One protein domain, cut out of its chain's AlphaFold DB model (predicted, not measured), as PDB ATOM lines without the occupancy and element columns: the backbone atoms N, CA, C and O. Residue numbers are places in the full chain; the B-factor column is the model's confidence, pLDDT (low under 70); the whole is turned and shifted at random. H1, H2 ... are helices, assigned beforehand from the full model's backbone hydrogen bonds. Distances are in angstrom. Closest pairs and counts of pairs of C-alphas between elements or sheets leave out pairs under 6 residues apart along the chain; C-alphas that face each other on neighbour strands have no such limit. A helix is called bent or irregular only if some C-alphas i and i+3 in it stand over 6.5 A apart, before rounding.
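AT A GLANCE: This is residues 327 to 421 of the 699 residues of an uncharacterized protein of Tritrichomonas foetus (UniProt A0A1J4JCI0). Three helices, H2, H3 and H4, run side by side with their centres in a triangle: long H3 and H4 form a hairpin, and shorter H2 completes the triangle, touching H4 but only close to H3. Short H1 folds back on H2, away from H3 and H4, and a 30-residue stretch with no named element, residues 392 to 421, follows H4. The printed part has 95 residues with four named helices, in the order H1, H2, H3, H4, and no named strand; the class is all helix. The whole is compact, with a radius of gyration of the C-alphas of 13.1 A, and spans 41 by 27 by 25 A.

HOW THE PARTS SIT: H3, residues 352 to 372, has a kink of 32 degrees near residue 359. It is neither bent nor irregular, but only just: C-alphas 357 and 360 are 6.4 A apart. H4, residues 379 to 391, touches H3 and forms a helical hairpin with it, at a shallow tilt of 19 degrees, opposite ways; their closest C-alphas, those of Arg 359 and Leu 389, are 6.3 A apart. H2, residues 338 to 346, touches H4 at a shallow tilt of 7 degrees, the same way. Their closest C-alphas are those of Leu 339 and Phe 382, 7.0 A apart, and H4 touches H2 with residues 381 to 385 alone. H2 and H3 are close but not clearly touching, with the C-alphas of Ile 346 and Tyr 355 closest at 7.7 A. H1, residues 327 to 332, forms a helical hairpin with H2; they touch at a steep tilt of 36 degrees, only just past shallow, and the C-alphas of Ile 330 and Gly 340 are closest at 5.1 A. H1 is apart from H3 and H4. In H1, H2 and H4 every O i to N i+4 pair is within hydrogen-bond range; in H3 15 of 17 are.

IN THESE COORDINATES: H3 measures 29.8 A from C-alpha 352 at (-27.235, 23.131, -42.853) to C-alpha 372. H4 measures 18.3 A and ends with C-alpha 391 at (-28.475, 12.898, -34.396). H2 measures 12.6 A and H1 8.7 A, the latter beginning with C-alpha 327 at (-46.848, 16.887, -39.671).

THE WHOLE: The two C-alphas farthest apart, those of Pro 374 and Pro 419, are 42.1 A apart. Residues 371 to 377, of which 371 and 372 belong to H3, stand free. The printed part has no cut. The links H1 to H2 and H2 to H3 are tight, and H3 to H4 is short. The mean pLDDT of the printed part is 84.0; residues 391 to 407 are under 70.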
ATOM      1  N   ARG A 327     -45.605  16.787 -40.440       94.00
ATOM      2  CA  ARG A 327     -46.848  16.887 -39.671       94.00
ATOM      3  C   ARG A 327     -46.959  15.744 -38.660       94.00
ATOM      4  O   ARG A 327     -47.170  16.023 -37.486       94.00
ATOM      5  N   HIS A 328     -46.732  14.504 -39.089       91.56
ATOM      6  CA  HIS A 328     -46.790  13.339 -38.207       91.56
ATOM      7  C   HIS A 328     -45.676  13.351 -37.148       91.56
ATOM      8  O   HIS A 328     -45.931  12.997 -36.001       91.56
ATOM      9  N   ILE A 329     -44.473  13.841 -37.483       91.19
ATOM     10  CA  ILE A 329     -43.403  14.044 -36.486       91.19
ATOM     11  C   ILE A 329     -43.861  15.031 -35.394       91.19
ATOM     12  O   ILE A 329     -43.673  14.776 -34.207       91.19
ATOM     13  N   ILE A 330     -44.493  16.145 -35.780       92.81
ATOM     14  CA  ILE A 330     -45.006  17.161 -34.847       92.81
ATOM     15  C   ILE A 330     -46.180  16.615 -34.015       92.81
ATOM     16  O   ILE A 330     -46.265  16.879 -32.817       92.81
ATOM     17  N   GLU A 331     -47.088  15.853 -34.625       91.31
ATOM     18  CA  GLU A 331     -48.245  15.263 -33.940       91.31
ATOM     19  C   GLU A 331     -47.832  14.234 -32.881       91.31
ATOM     20  O   GLU A 331     -48.420  14.233 -31.799       91.31
ATOM     21  N   LYS A 332     -46.787  13.433 -33.132       87.62
ATOM     22  CA  LYS A 332     -46.252  12.458 -32.164       87.62
ATOM     23  C   LYS A 332     -45.822  13.078 -30.835       87.62
ATOM     24  O   LYS A 332     -46.003  12.456 -29.795       87.62
ATOM     25  N   VAL A 333     -45.290  14.300 -30.861       85.94
ATOM     26  CA  VAL A 333     -44.883  15.043 -29.651       85.94
ATOM     27  C   VAL A 333     -45.958  16.026 -29.159       85.94
ATOM     28  O   VAL A 333     -45.732  16.816 -28.239       85.94
ATOM     29  N   GLY A 334     -47.144  15.987 -29.772       89.50
ATOM     30  CA  GLY A 334     -48.264  16.886 -29.514       89.50
ATOM     31  C   GLY A 334     -48.145  18.200 -30.284       89.50
ATOM     32  O   GLY A 334     -47.408  19.100 -29.898       89.50
ATOM     33  N   ALA A 335     -48.951  18.372 -31.334       91.06
ATOM     34  CA  ALA A 335     -48.854  19.538 -32.222       91.06
ATOM     35  C   ALA A 335     -49.115  20.897 -31.543       91.06
ATOM     36  O   ALA A 335     -48.606  21.917 -32.002       91.06
ATOM     37  N   ASN A 336     -49.887  20.903 -30.452       92.12
ATOM     38  CA  ASN A 336     -50.189  22.096 -29.656       92.12
ATOM     39  C   ASN A 336     -49.305  22.220 -28.400       92.12
ATOM     40  O   ASN A 336     -49.575  23.062 -27.548       92.12
ATOM     41  N   SER A 337     -48.290  21.364 -28.246       90.00
ATOM     42  CA  SER A 337     -47.374  21.397 -27.105       90.00
ATOM     43  C   SER A 337     -46.161  22.294 -27.386       90.00
ATOM     44  O   SER A 337     -45.850  22.623 -28.537       90.00
ATOM     45  N   ILE A 338     -45.435  22.663 -26.325       90.38
ATOM     46  CA  ILE A 338     -44.139  23.355 -26.433       90.38
ATOM     47  C   ILE A 338     -43.156  22.504 -27.256       90.38
ATOM     48  O   ILE A 338     -42.484  23.028 -28.144       90.38
ATOM     49  N   LEU A 339     -43.145  21.182 -27.041       89.38
ATOM     50  CA  LEU A 339     -42.341  20.233 -27.816       89.38
ATOM     51  C   LEU A 339     -42.698  20.281 -29.306       89.38
ATOM     52  O   LEU A 339     -41.811  20.387 -30.148       89.38
ATOM     53  N   GLY A 340     -43.992  20.284 -29.641       91.50
ATOM     54  CA  GLY A 340     -44.463  20.421 -31.019       91.50
ATOM     55  C   GLY A 340     -44.001  21.724 -31.674       91.50
ATOM     56  O   GLY A 340     -43.599  21.720 -32.839       91.50
ATOM     57  N   CYS A 341     -43.981  22.830 -30.924       93.19
ATOM     58  CA  CYS A 341     -43.469  24.116 -31.403       93.19
ATOM     59  C   CYS A 341     -41.954  24.080 -31.671       93.19
ATOM     60  O   CYS A 341     -41.511  24.557 -32.720       93.19
ATOM     61  N   LEU A 342     -41.171  23.483 -30.768       92.69
ATOM     62  CA  LEU A 342     -39.719  23.326 -30.912       92.69
ATOM     63  C   LEU A 342     -39.360  22.407 -32.087       92.69
ATOM     64  O   LEU A 342     -38.561  22.781 -32.946       92.69
ATOM     65  N   VAL A 343     -40.019  21.252 -32.202       92.44
ATOM     66  CA  VAL A 343     -39.858  20.338 -33.344       92.44
ATOM     67  C   VAL A 343     -40.238  21.034 -34.650       92.44
ATOM     68  O   VAL A 343     -39.509  20.945 -35.638       92.44
ATOM     69  N   ALA A 344     -41.329  21.803 -34.675       94.75
ATOM     70  CA  ALA A 344     -41.713  22.571 -35.855       94.75
ATOM     71  C   ALA A 344     -40.665  23.626 -36.254       94.75
ATOM     72  O   ALA A 344     -40.521  23.898 -37.448       94.75
ATOM     73  N   LYS A 345     -39.949  24.221 -35.287       94.62
ATOM     74  CA  LYS A 345     -38.833  25.151 -35.529       94.62
ATOM     75  C   LYS A 345     -37.663  24.410 -36.181       94.62
ATOM     76  O   LYS A 345     -37.281  24.785 -37.287       94.62
ATOM     77  N   ILE A 346     -37.228  23.285 -35.604       93.19
ATOM     78  CA  ILE A 346     -36.155  22.424 -36.143       93.19
ATOM     79  C   ILE A 346     -36.450  21.992 -37.587       93.19
ATOM     80  O   ILE A 346     -35.641  22.181 -38.494       93.19
ATOM     81  N   LEU A 347     -37.653  21.467 -37.828       94.06
ATOM     82  CA  LEU A 347     -38.089  20.943 -39.126       94.06
ATOM     83  C   LEU A 347     -38.240  22.015 -40.225       94.06
ATOM     84  O   LEU A 347     -38.484  21.677 -41.388       94.06
ATOM     85  N   ARG A 348     -38.158  23.306 -39.878       94.62
ATOM     86  CA  ARG A 348     -38.287  24.442 -40.809       94.62
ATOM     87  C   ARG A 348     -36.964  25.132 -41.123       94.62
ATOM     88  O   ARG A 348     -36.967  26.029 -41.969       94.62
ATOM     89  N   ILE A 349     -35.870  24.721 -40.489       94.75
ATOM     90  CA  ILE A 349     -34.548  25.293 -40.731       94.75
ATOM     91  C   ILE A 349     -34.165  25.049 -42.202       94.75
ATOM     92  O   ILE A 349     -34.227  23.909 -42.657       94.75
ATOM     93  N   PRO A 350     -33.823  26.085 -42.990       94.81
ATOM     94  CA  PRO A 350     -33.733  25.970 -44.447       94.81
ATOM     95  C   PRO A 350     -32.344  25.600 -44.975       94.81
ATOM     96  O   PRO A 350     -32.189  25.453 -46.182       94.81
ATOM     97  N   SER A 351     -31.325  25.494 -44.124       94.19
ATOM     98  CA  SER A 351     -29.971  25.144 -44.556       94.19
ATOM     99  C   SER A 351     -29.196  24.469 -43.438       94.19
ATOM    100  O   SER A 351     -29.491  24.679 -42.262       94.19
ATOM    101  N   GLU A 352     -28.168  23.712 -43.813       92.50
ATOM    102  CA  GLU A 352     -27.235  23.131 -42.853       92.50
ATOM    103  C   GLU A 352     -26.589  24.208 -41.982       92.50
ATOM    104  O   GLU A 352     -26.634  24.086 -40.767       92.50
ATOM    105  N   LEU A 353     -26.064  25.289 -42.570       92.44
ATOM    106  CA  LEU A 353     -25.423  26.367 -41.811       92.44
ATOM    107  C   LEU A 353     -26.363  26.961 -40.752       92.44
ATOM    108  O   LEU A 353     -25.987  27.065 -39.587       92.44
ATOM    109  N   ALA A 354     -27.606  27.270 -41.136       93.44
ATOM    110  CA  ALA A 354     -28.617  27.755 -40.198       93.44
ATOM    111  C   ALA A 354     -28.904  26.732 -39.089       93.44
ATOM    112  O   ALA A 354     -29.089  27.116 -37.939       93.44
ATOM    113  N   TYR A 355     -28.884  25.434 -39.405       93.19
ATOM    114  CA  TYR A 355     -29.049  24.380 -38.408       93.19
ATOM    115  C   TYR A 355     -27.908  24.360 -37.396       93.19
ATOM    116  O   TYR A 355     -28.168  24.260 -36.200       93.19
ATOM    117  N   GLN A 356     -26.657  24.503 -37.841       90.56
ATOM    118  CA  GLN A 356     -25.507  24.535 -36.933       90.56
ATOM    119  C   GLN A 356     -25.603  25.718 -35.959       90.56
ATOM    120  O   GLN A 356     -25.345  25.552 -34.767       90.56
ATOM    121  N   THR A 357     -26.029  26.885 -36.451       91.38
ATOM    122  CA  THR A 357     -26.232  28.087 -35.632       91.38
ATOM    123  C   THR A 357     -27.417  27.942 -34.674       91.38
ATOM    124  O   THR A 357     -27.278  28.203 -33.480       91.38
ATOM    125  N   GLU A 358     -28.583  27.506 -35.161       92.88
ATOM    126  CA  GLU A 358     -29.804  27.409 -34.350       92.88
ATOM    127  C   GLU A 358     -29.766  26.256 -33.343       92.88
ATOM    128  O   GLU A 358     -30.394  26.353 -32.292       92.88
ATOM    129  N   ARG A 359     -29.016  25.181 -33.615       91.62
ATOM    130  CA  ARG A 359     -28.933  24.001 -32.741       91.62
ATOM    131  C   ARG A 359     -28.518  24.355 -31.317       91.62
ATOM    132  O   ARG A 359     -29.159  23.889 -30.380       91.62
ATOM    133  N   ASN A 360     -27.464  25.150 -31.144       90.12
ATOM    134  CA  ASN A 360     -26.972  25.490 -29.804       90.12
ATOM    135  C   ASN A 360     -27.976  26.376 -29.058       90.12
ATOM    136  O   ASN A 360     -28.280  26.112 -27.900       90.12
ATOM    137  N   LEU A 361     -28.577  27.339 -29.760       93.19
ATOM    138  CA  LEU A 361     -29.618  28.199 -29.199       93.19
ATOM    139  C   LEU A 361     -30.846  27.391 -28.759       93.19
ATOM    140  O   LEU A 361     -31.387  27.628 -27.686       93.19
ATOM    141  N   LEU A 362     -31.264  26.408 -29.561       93.56
ATOM    142  CA  LEU A 362     -32.379  25.519 -29.235       93.56
ATOM    143  C   LEU A 362     -32.079  24.624 -28.031       93.56
ATOM    144  O   LEU A 362     -32.972  24.380 -27.227       93.56
ATOM    145  N   LYS A 363     -30.837  24.146 -27.888       92.19
ATOM    146  CA  LYS A 363     -30.416  23.380 -26.709       92.19
ATOM    147  C   LYS A 363     -30.504  24.212 -25.437       92.19
ATOM    148  O   LYS A 363     -31.074  23.747 -24.457       92.19
ATOM    149  N   GLU A 364     -29.986  25.436 -25.471       92.44
ATOM    150  CA  GLU A 364     -30.087  26.361 -24.341       92.44
ATOM    151  C   GLU A 364     -31.544  26.722 -24.027       92.44
ATOM    152  O   GLU A 364     -31.920  26.782 -22.860       92.44
ATOM    153  N   GLU A 365     -32.372  26.942 -25.054       92.75
ATOM    154  CA  GLU A 365     -33.808  27.215 -24.911       92.75
ATOM    155  C   GLU A 365     -34.526  26.037 -24.232       92.75
ATOM    156  O   GLU A 365     -35.284  26.245 -23.289       92.75
ATOM    157  N   ILE A 366     -34.241  24.798 -24.651       91.00
ATOM    158  CA  ILE A 366     -34.780  23.578 -24.030       91.00
ATOM    159  C   ILE A 366     -34.332  23.451 -22.574       91.00
ATOM    160  O   ILE A 366     -35.162  23.170 -21.712       91.00
ATOM    161  N   GLN A 367     -33.045  23.657 -22.297       91.00
ATOM    162  CA  GLN A 367     -32.505  23.528 -20.949       91.00
ATOM    163  C   GLN A 367     -33.158  24.534 -19.993       91.00
ATOM    164  O   GLN A 367     -33.670  24.128 -18.953       91.00
ATOM    165  N   ARG A 368     -33.252  25.809 -20.393       92.38
ATOM    166  CA  ARG A 368     -33.946  26.842 -19.609       92.38
ATOM    167  C   ARG A 368     -35.417  26.507 -19.398       92.38
ATOM    168  O   ARG A 368     -35.912  26.623 -18.289       92.38
ATOM    169  N   LEU A 369     -36.115  26.026 -20.430       90.75
ATOM    170  CA  LEU A 369     -37.519  25.620 -20.296       90.75
ATOM    171  C   LEU A 369     -37.710  24.517 -19.247       90.75
ATOM    172  O   LEU A 369     -38.696  24.562 -18.514       90.75
ATOM    173  N   VAL A 370     -36.792  23.551 -19.177       90.31
ATOM    174  CA  VAL A 370     -36.822  22.470 -18.179       90.31
ATOM    175  C   VAL A 370     -36.479  22.992 -16.780       90.31
ATOM    176  O   VAL A 370     -37.169  22.640 -15.825       90.31
ATOM    177  N   GLU A 371     -35.463  23.848 -16.656       91.50
ATOM    178  CA  GLU A 371     -35.026  24.443 -15.383       91.50
ATOM    179  C   GLU A 371     -36.087  25.385 -14.786       91.50
ATOM    180  O   GLU A 371     -36.413  25.280 -13.603       91.50
ATOM    181  N   ASP A 372     -36.688  26.245 -15.612       92.06
ATOM    182  CA  ASP A 372     -37.673  27.253 -15.196       92.06
ATOM    183  C   ASP A 372     -39.051  26.650 -14.872       92.06
ATOM    184  O   ASP A 372     -39.896  27.304 -14.258       92.06
ATOM    185  N   ASN A 373     -39.316  25.408 -15.292       87.62
ATOM    186  CA  ASN A 373     -40.619  24.761 -15.135       87.62
ATOM    187  C   ASN A 373     -40.473  23.371 -14.489       87.62
ATOM    188  O   ASN A 373     -40.691  22.352 -15.154       87.62
ATOM    189  N   PRO A 374     -40.206  23.293 -13.169       81.69
ATOM    190  CA  PRO A 374     -39.969  22.026 -12.464       81.69
ATOM    191  C   PRO A 374     -41.178  21.071 -12.466       81.69
ATOM    192  O   PRO A 374     -41.051  19.900 -12.120       81.69
ATOM    193  N   HIS A 375     -42.361  21.551 -12.861       82.56
ATOM    194  CA  HIS A 375     -43.583  20.755 -12.987       82.56
ATOM    195  C   HIS A 375     -43.760  20.090 -14.364       82.56
ATOM    196  O   HIS A 375     -44.774  19.425 -14.585       82.56
ATOM    197  N   ILE A 376     -42.822  20.258 -15.305       83.06
ATOM    198  CA  ILE A 376     -42.858  19.548 -16.588       83.06
ATOM    199  C   ILE A 376     -42.776  18.041 -16.329       83.06
ATOM    200  O   ILE A 376     -41.759  17.506 -15.900       83.06
ATOM    201  N   THR A 377     -43.859  17.332 -16.640       78.81
ATOM    202  CA  THR A 377     -43.959  15.879 -16.445       78.81
ATOM    203  C   THR A 377     -43.374  15.070 -17.603       78.81
ATOM    204  O   THR A 377     -43.079  13.890 -17.441       78.81
ATOM    205  N   ASN A 378     -43.183  15.686 -18.776       81.19
ATOM    206  CA  ASN A 378     -42.700  15.017 -19.986       81.19
ATOM    207  C   ASN A 378     -41.214  15.301 -20.267       81.19
ATOM    208  O   ASN A 378     -40.866  15.783 -21.344       81.19
ATOM    209  N   LEU A 379     -40.337  15.013 -19.302       83.94
ATOM    210  CA  LEU A 379     -38.884  15.180 -19.465       83.94
ATOM    211  C   LEU A 379     -38.332  14.331 -20.619       83.94
ATOM    212  O   LEU A 379     -37.526  14.816 -21.409       83.94
ATOM    213  N   LYS A 380     -38.857  13.110 -20.791       84.31
ATOM    214  CA  LYS A 380     -38.469  12.201 -21.878       84.31
ATOM    215  C   LYS A 380     -38.633  12.839 -23.264       84.31
ATOM    216  O   LYS A 380     -37.742  12.731 -24.095       84.31
ATOM    217  N   GLY A 381     -39.732  13.555 -23.513       82.50
ATOM    218  CA  GLY A 381     -39.947  14.228 -24.798       82.50
ATOM    219  C   GLY A 381     -38.908  15.317 -25.099       82.50
ATOM    220  O   GLY A 381     -38.522  15.502 -26.251       82.50
ATOM    221  N   PHE A 382     -38.412  16.020 -24.075       85.25
ATOM    222  CA  PHE A 382     -37.317  16.982 -24.240       85.25
ATOM    223  C   PHE A 382     -35.984  16.279 -24.523       85.25
ATOM    224  O   PHE A 382     -35.260  16.710 -25.420       85.25
ATOM    225  N   GLU A 383     -35.686  15.176 -23.830       83.94
ATOM    226  CA  GLU A 383     -34.506  14.342 -24.108       83.94
ATOM    227  C   GLU A 383     -34.508  13.837 -25.554       83.94
ATOM    228  O   GLU A 383     -33.495  13.921 -26.244       83.94
ATOM    229  N   GLU A 384     -35.657  13.389 -26.060       82.75
ATOM    230  CA  GLU A 384     -35.799  12.936 -27.445       82.75
ATOM    231  C   GLU A 384     -35.520  14.072 -28.453       82.75
ATOM    232  O   GLU A 384     -34.888  13.833 -29.484       82.75
ATOM    233  N   ILE A 385     -35.928  15.321 -28.172       83.25
ATOM    234  CA  ILE A 385     -35.596  16.480 -29.026       83.25
ATOM    235  C   ILE A 385     -34.102  16.808 -28.953       83.25
ATOM    236  O   ILE A 385     -33.491  17.100 -29.982       83.25
ATOM    237  N   LEU A 386     -33.491  16.755 -27.767       85.12
ATOM    238  CA  LEU A 386     -32.046  16.950 -27.620       85.12
ATOM    239  C   LEU A 386     -31.273  15.894 -28.417       85.12
ATOM    240  O   LEU A 386     -30.329  16.232 -29.133       85.12
ATOM    241  N   VAL A 387     -31.740  14.644 -28.382       82.31
ATOM    242  CA  VAL A 387     -31.241  13.571 -29.245       82.31
ATOM    243  C   VAL A 387     -31.433  13.944 -30.711       82.31
ATOM    244  O   VAL A 387     -30.462  13.889 -31.455       82.31
ATOM    245  N   MET A 388     -32.618  14.392 -31.143       83.00
ATOM    246  CA  MET A 388     -32.856  14.833 -32.527       83.00
ATOM    247  C   MET A 388     -31.871  15.920 -32.981       83.00
ATOM    248  O   MET A 388     -31.357  15.858 -34.100       83.00
ATOM    249  N   LEU A 389     -31.563  16.882 -32.108       84.38
ATOM    250  CA  LEU A 389     -30.579  17.931 -32.368       84.38
ATOM    251  C   LEU A 389     -29.155  17.367 -32.538       84.38
ATOM    252  O   LEU A 389     -28.354  17.908 -33.308       84.38
ATOM    253  N   ASP A 390     -28.836  16.271 -31.852       81.31
ATOM    254  CA  ASP A 390     -27.515  15.630 -31.843       81.31
ATOM    255  C   ASP A 390     -27.331  14.541 -32.899       81.31
ATOM    256  O   ASP A 390     -26.218  14.377 -33.413       81.31
ATOM    257  N   LEU A 391     -28.421  13.887 -33.315       69.12
ATOM    258  CA  LEU A 391     -28.475  12.898 -34.396       69.12
ATOM    259  C   LEU A 391     -27.794  13.395 -35.673       69.12
ATOM    260  O   LEU A 391     -27.226  12.610 -36.426       69.12
ATOM    261  N   TYR A 392     -27.789  14.709 -35.897       65.81
ATOM    262  CA  TYR A 392     -27.156  15.334 -37.050       65.81
ATOM    263  C   TYR A 392     -25.666  14.990 -37.241       65.81
ATOM    264  O   TYR A 392     -25.204  14.894 -38.387       65.81
ATOM    265  N   TYR A 393     -24.926  14.826 -36.136       63.41
ATOM    266  CA  TYR A 393     -23.470  14.616 -36.113       63.41
ATOM    267  C   TYR A 393     -23.050  13.240 -35.583       63.41
ATOM    268  O   TYR A 393     -21.858  12.917 -35.586       63.41
ATOM    269  N   MET A 394     -23.991  12.415 -35.123       60.56
ATOM    270  CA  MET A 394     -23.660  11.091 -34.605       60.56
ATOM    271  C   MET A 394     -23.320  10.128 -35.748       60.56
ATOM    272  O   MET A 394     -24.164   9.791 -36.571       60.56
ATOM    273  N   LYS A 395     -22.065   9.655 -35.780       51.62
ATOM    274  CA  LYS A 395     -21.601   8.619 -36.723       51.62
ATOM    275  C   LYS A 395     -22.138   7.218 -36.403       51.62
ATOM    276  O   LYS A 395     -22.110   6.360 -37.277       51.62
ATOM    277  N   ASP A 396     -22.600   6.973 -35.174       50.09
ATOM    278  CA  ASP A 396     -23.051   5.651 -34.722       50.09
ATOM    279  C   ASP A 396     -24.503   5.703 -34.233       50.09
ATOM    280  O   ASP A 396     -24.800   6.010 -33.078       50.09
ATOM    281  N   ILE A 397     -25.413   5.398 -35.158       52.53
ATOM    282  CA  ILE A 397     -26.872   5.405 -34.980       52.53
ATOM    283  C   ILE A 397     -27.341   4.396 -33.913       52.53
ATOM    284  O   ILE A 397     -28.413   4.554 -33.338       52.53
ATOM    285  N   ARG A 398     -26.530   3.381 -33.592       48.56
ATOM    286  CA  ARG A 398     -26.882   2.303 -32.648       48.56
ATOM    287  C   ARG A 398     -26.931   2.734 -31.179       48.56
ATOM    288  O   ARG A 398     -27.403   1.966 -30.350       48.56
ATOM    289  N   LYS A 399     -26.437   3.933 -30.846       46.31
ATOM    290  CA  LYS A 399     -26.465   4.483 -29.477       46.31
ATOM    291  C   LYS A 399     -27.750   5.236 -29.141       46.31
ATOM    292  O   LYS A 399     -27.950   5.615 -27.990       46.31
ATOM    293  N   ILE A 400     -28.602   5.466 -30.131       49.50
ATOM    294  CA  ILE A 400     -29.918   6.053 -29.936       49.50
ATOM    295  C   ILE A 400     -30.858   4.876 -29.713       49.50
ATOM    296  O   ILE A 400     -31.042   4.078 -30.625       49.50
ATOM    297  N   GLY A 401     -31.369   4.711 -28.491       50.44
ATOM    298  CA  GLY A 401     -32.395   3.708 -28.179       50.44
ATOM    299  C   GLY A 401     -33.701   3.967 -28.942       50.44
ATOM    300  O   GLY A 401     -33.682   4.519 -30.037       50.44
ATOM    301  N   ASP A 402     -34.847   3.613 -28.358       53.72
ATOM    302  CA  ASP A 402     -36.198   3.784 -28.930       53.72
ATOM    303  C   ASP A 402     -36.622   5.265 -29.128       53.72
ATOM    304  O   ASP A 402     -37.664   5.703 -28.638       53.72
ATOM    305  N   SER A 403     -35.810   6.078 -29.810       58.97
ATOM    306  CA  SER A 403     -36.136   7.456 -30.158       58.97
ATOM    307  C   SER A 403     -37.315   7.463 -31.131       58.97
ATOM    308  O   SER A 403     -37.287   6.748 -32.138       58.97
ATOM    309  N   PRO A 404     -38.344   8.297 -30.901       58.47
ATOM    310  CA  PRO A 404     -39.453   8.443 -31.839       58.47
ATOM    311  C   PRO A 404     -39.039   9.182 -33.119       58.47
ATOM    312  O   PRO A 404     -39.821   9.248 -34.080       58.47
ATOM    313  N   PHE A 405     -37.829   9.754 -33.140       66.31
ATOM    314  CA  PHE A 405     -37.293  10.499 -34.264       66.31
ATOM    315  C   PHE A 405     -36.478   9.605 -35.203       66.31
ATOM    316  O   PHE A 405     -35.752   8.719 -34.750       66.31
ATOM    317  N   PRO A 406     -36.544   9.846 -36.523       63.88
ATOM    318  CA  PRO A 406     -35.763   9.078 -37.480       63.88
ATOM    319  C   PRO A 406     -34.271   9.331 -37.259       63.88
ATOM    320  O   PRO A 406     -33.828  10.481 -37.239       63.88
ATOM    321  N   SER A 407     -33.496   8.255 -37.144       65.81
ATOM    322  CA  SER A 407     -32.041   8.324 -36.969       65.81
ATOM    323  C   SER A 407     -31.309   8.919 -38.174       65.81
ATOM    324  O   SER A 407     -30.232   9.491 -38.022       65.81
ATOM    325  N   ASP A 408     -31.899   8.828 -39.367       81.88
ATOM    326  CA  ASP A 408     -31.359   9.423 -40.585       81.88
ATOM    327  C   ASP A 408     -31.924  10.833 -40.810       81.88
ATOM    328  O   ASP A 408     -33.102  11.022 -41.127       81.88
ATOM    329  N   LYS A 409     -31.046  11.835 -40.696       84.75
ATOM    330  CA  LYS A 409     -31.367  13.249 -40.930       84.75
ATOM    331  C   LYS A 409     -31.947  13.532 -42.311       84.75
ATOM    332  O   LYS A 409     -32.732  14.470 -42.437       84.75
ATOM    333  N   LYS A 410     -31.620  12.740 -43.340       87.69
ATOM    334  CA  LYS A 410     -32.209  12.911 -44.678       87.69
ATOM    335  C   LYS A 410     -33.730  12.803 -44.626       87.69
ATOM    336  O   LYS A 410     -34.414  13.537 -45.330       87.69
ATOM    337  N   ARG A 411     -34.267  11.984 -43.716       90.62
ATOM    338  CA  ARG A 411     -35.706  11.728 -43.605       90.62
ATOM    339  C   ARG A 411     -36.514  12.952 -43.162       90.62
ATOM    340  O   ARG A 411     -37.702  13.025 -43.470       90.62
ATOM    341  N   TRP A 412     -35.908  13.924 -42.473       91.56
ATOM    342  CA  TRP A 412     -36.622  15.067 -41.882       91.56
ATOM    343  C   TRP A 412     -35.983  16.443 -42.142       91.56
ATOM    344  O   TRP A 412     -36.674  17.458 -42.067       91.56
ATOM    345  N   ALA A 413     -34.693  16.532 -42.464       93.31
ATOM    346  CA  ALA A 413     -34.019  17.817 -42.639       93.31
ATOM    347  C   ALA A 413     -34.494  18.523 -43.913       93.31
ATOM    348  O   ALA A 413     -34.319  18.014 -45.019       93.31
ATOM    349  N   LEU A 414     -35.067  19.723 -43.775       94.56
ATOM    350  CA  LEU A 414     -35.761  20.420 -44.862       94.56
ATOM    351  C   LEU A 414     -34.903  20.610 -46.123       94.56
ATOM    352  O   LEU A 414     -35.420  20.464 -47.231       94.56
ATOM    353  N   TRP A 415     -33.621  20.931 -45.943       93.75
ATOM    354  CA  TRP A 415     -32.664  21.226 -47.014       93.75
ATOM    355  C   TRP A 415     -32.135  19.982 -47.733       93.75
ATOM    356  O   TRP A 415     -31.555  20.113 -48.805       93.75
ATOM    357  N   LEU A 416     -32.352  18.783 -47.183       93.12
ATOM    358  CA  LEU A 416     -31.946  17.517 -47.805       93.12
ATOM    359  C   LEU A 416     -33.070  16.870 -48.625       93.12
ATOM    360  O   LEU A 416     -32.815  15.928 -49.361       93.12
ATOM    361  N   ARG A 417     -34.306  17.384 -48.540       93.12
ATOM    362  CA  ARG A 417     -35.493  16.779 -49.177       93.12
ATOM    363  C   ARG A 417     -35.589  16.991 -50.685       93.12
ATOM    364  O   ARG A 417     -36.441  16.379 -51.324       93.12
ATOM    365  N   GLY A 418     -34.812  17.922 -51.243       91.50
ATOM    366  CA  GLY A 418     -34.957  18.357 -52.634       91.50
ATOM    367  C   GLY A 418     -36.427  18.671 -52.983       91.50
ATOM    368  O   GLY A 418     -37.033  19.537 -52.342       91.50
ATOM    369  N   PRO A 419     -37.039  17.969 -53.958       93.06
ATOM    370  CA  PRO A 419     -38.422  18.209 -54.374       93.06
ATOM    371  C   PRO A 419     -39.482  17.627 -53.427       93.06
ATOM    372  O   PRO A 419     -40.663  17.939 -53.587       93.06
ATOM    373  N   VAL A 420     -39.105  16.796 -52.450       95.62
ATOM    374  CA  VAL A 420     -40.059  16.104 -51.574       95.62
ATOM    375  C   VAL A 420     -40.730  17.099 -50.623       95.62
ATOM    376  O   VAL A 420     -40.067  17.870 -49.911       95.62
ATOM    377  N   ALA A 421     -42.067  17.109 -50.605       94.75
ATOM    378  CA  ALA A 421     -42.838  17.982 -49.722       94.75
ATOM    379  C   ALA A 421     -42.617  17.637 -48.245       94.75
ATOM    380  O   ALA A 421     -42.199  16.538 -47.892       94.75
TER     381      ALA A 421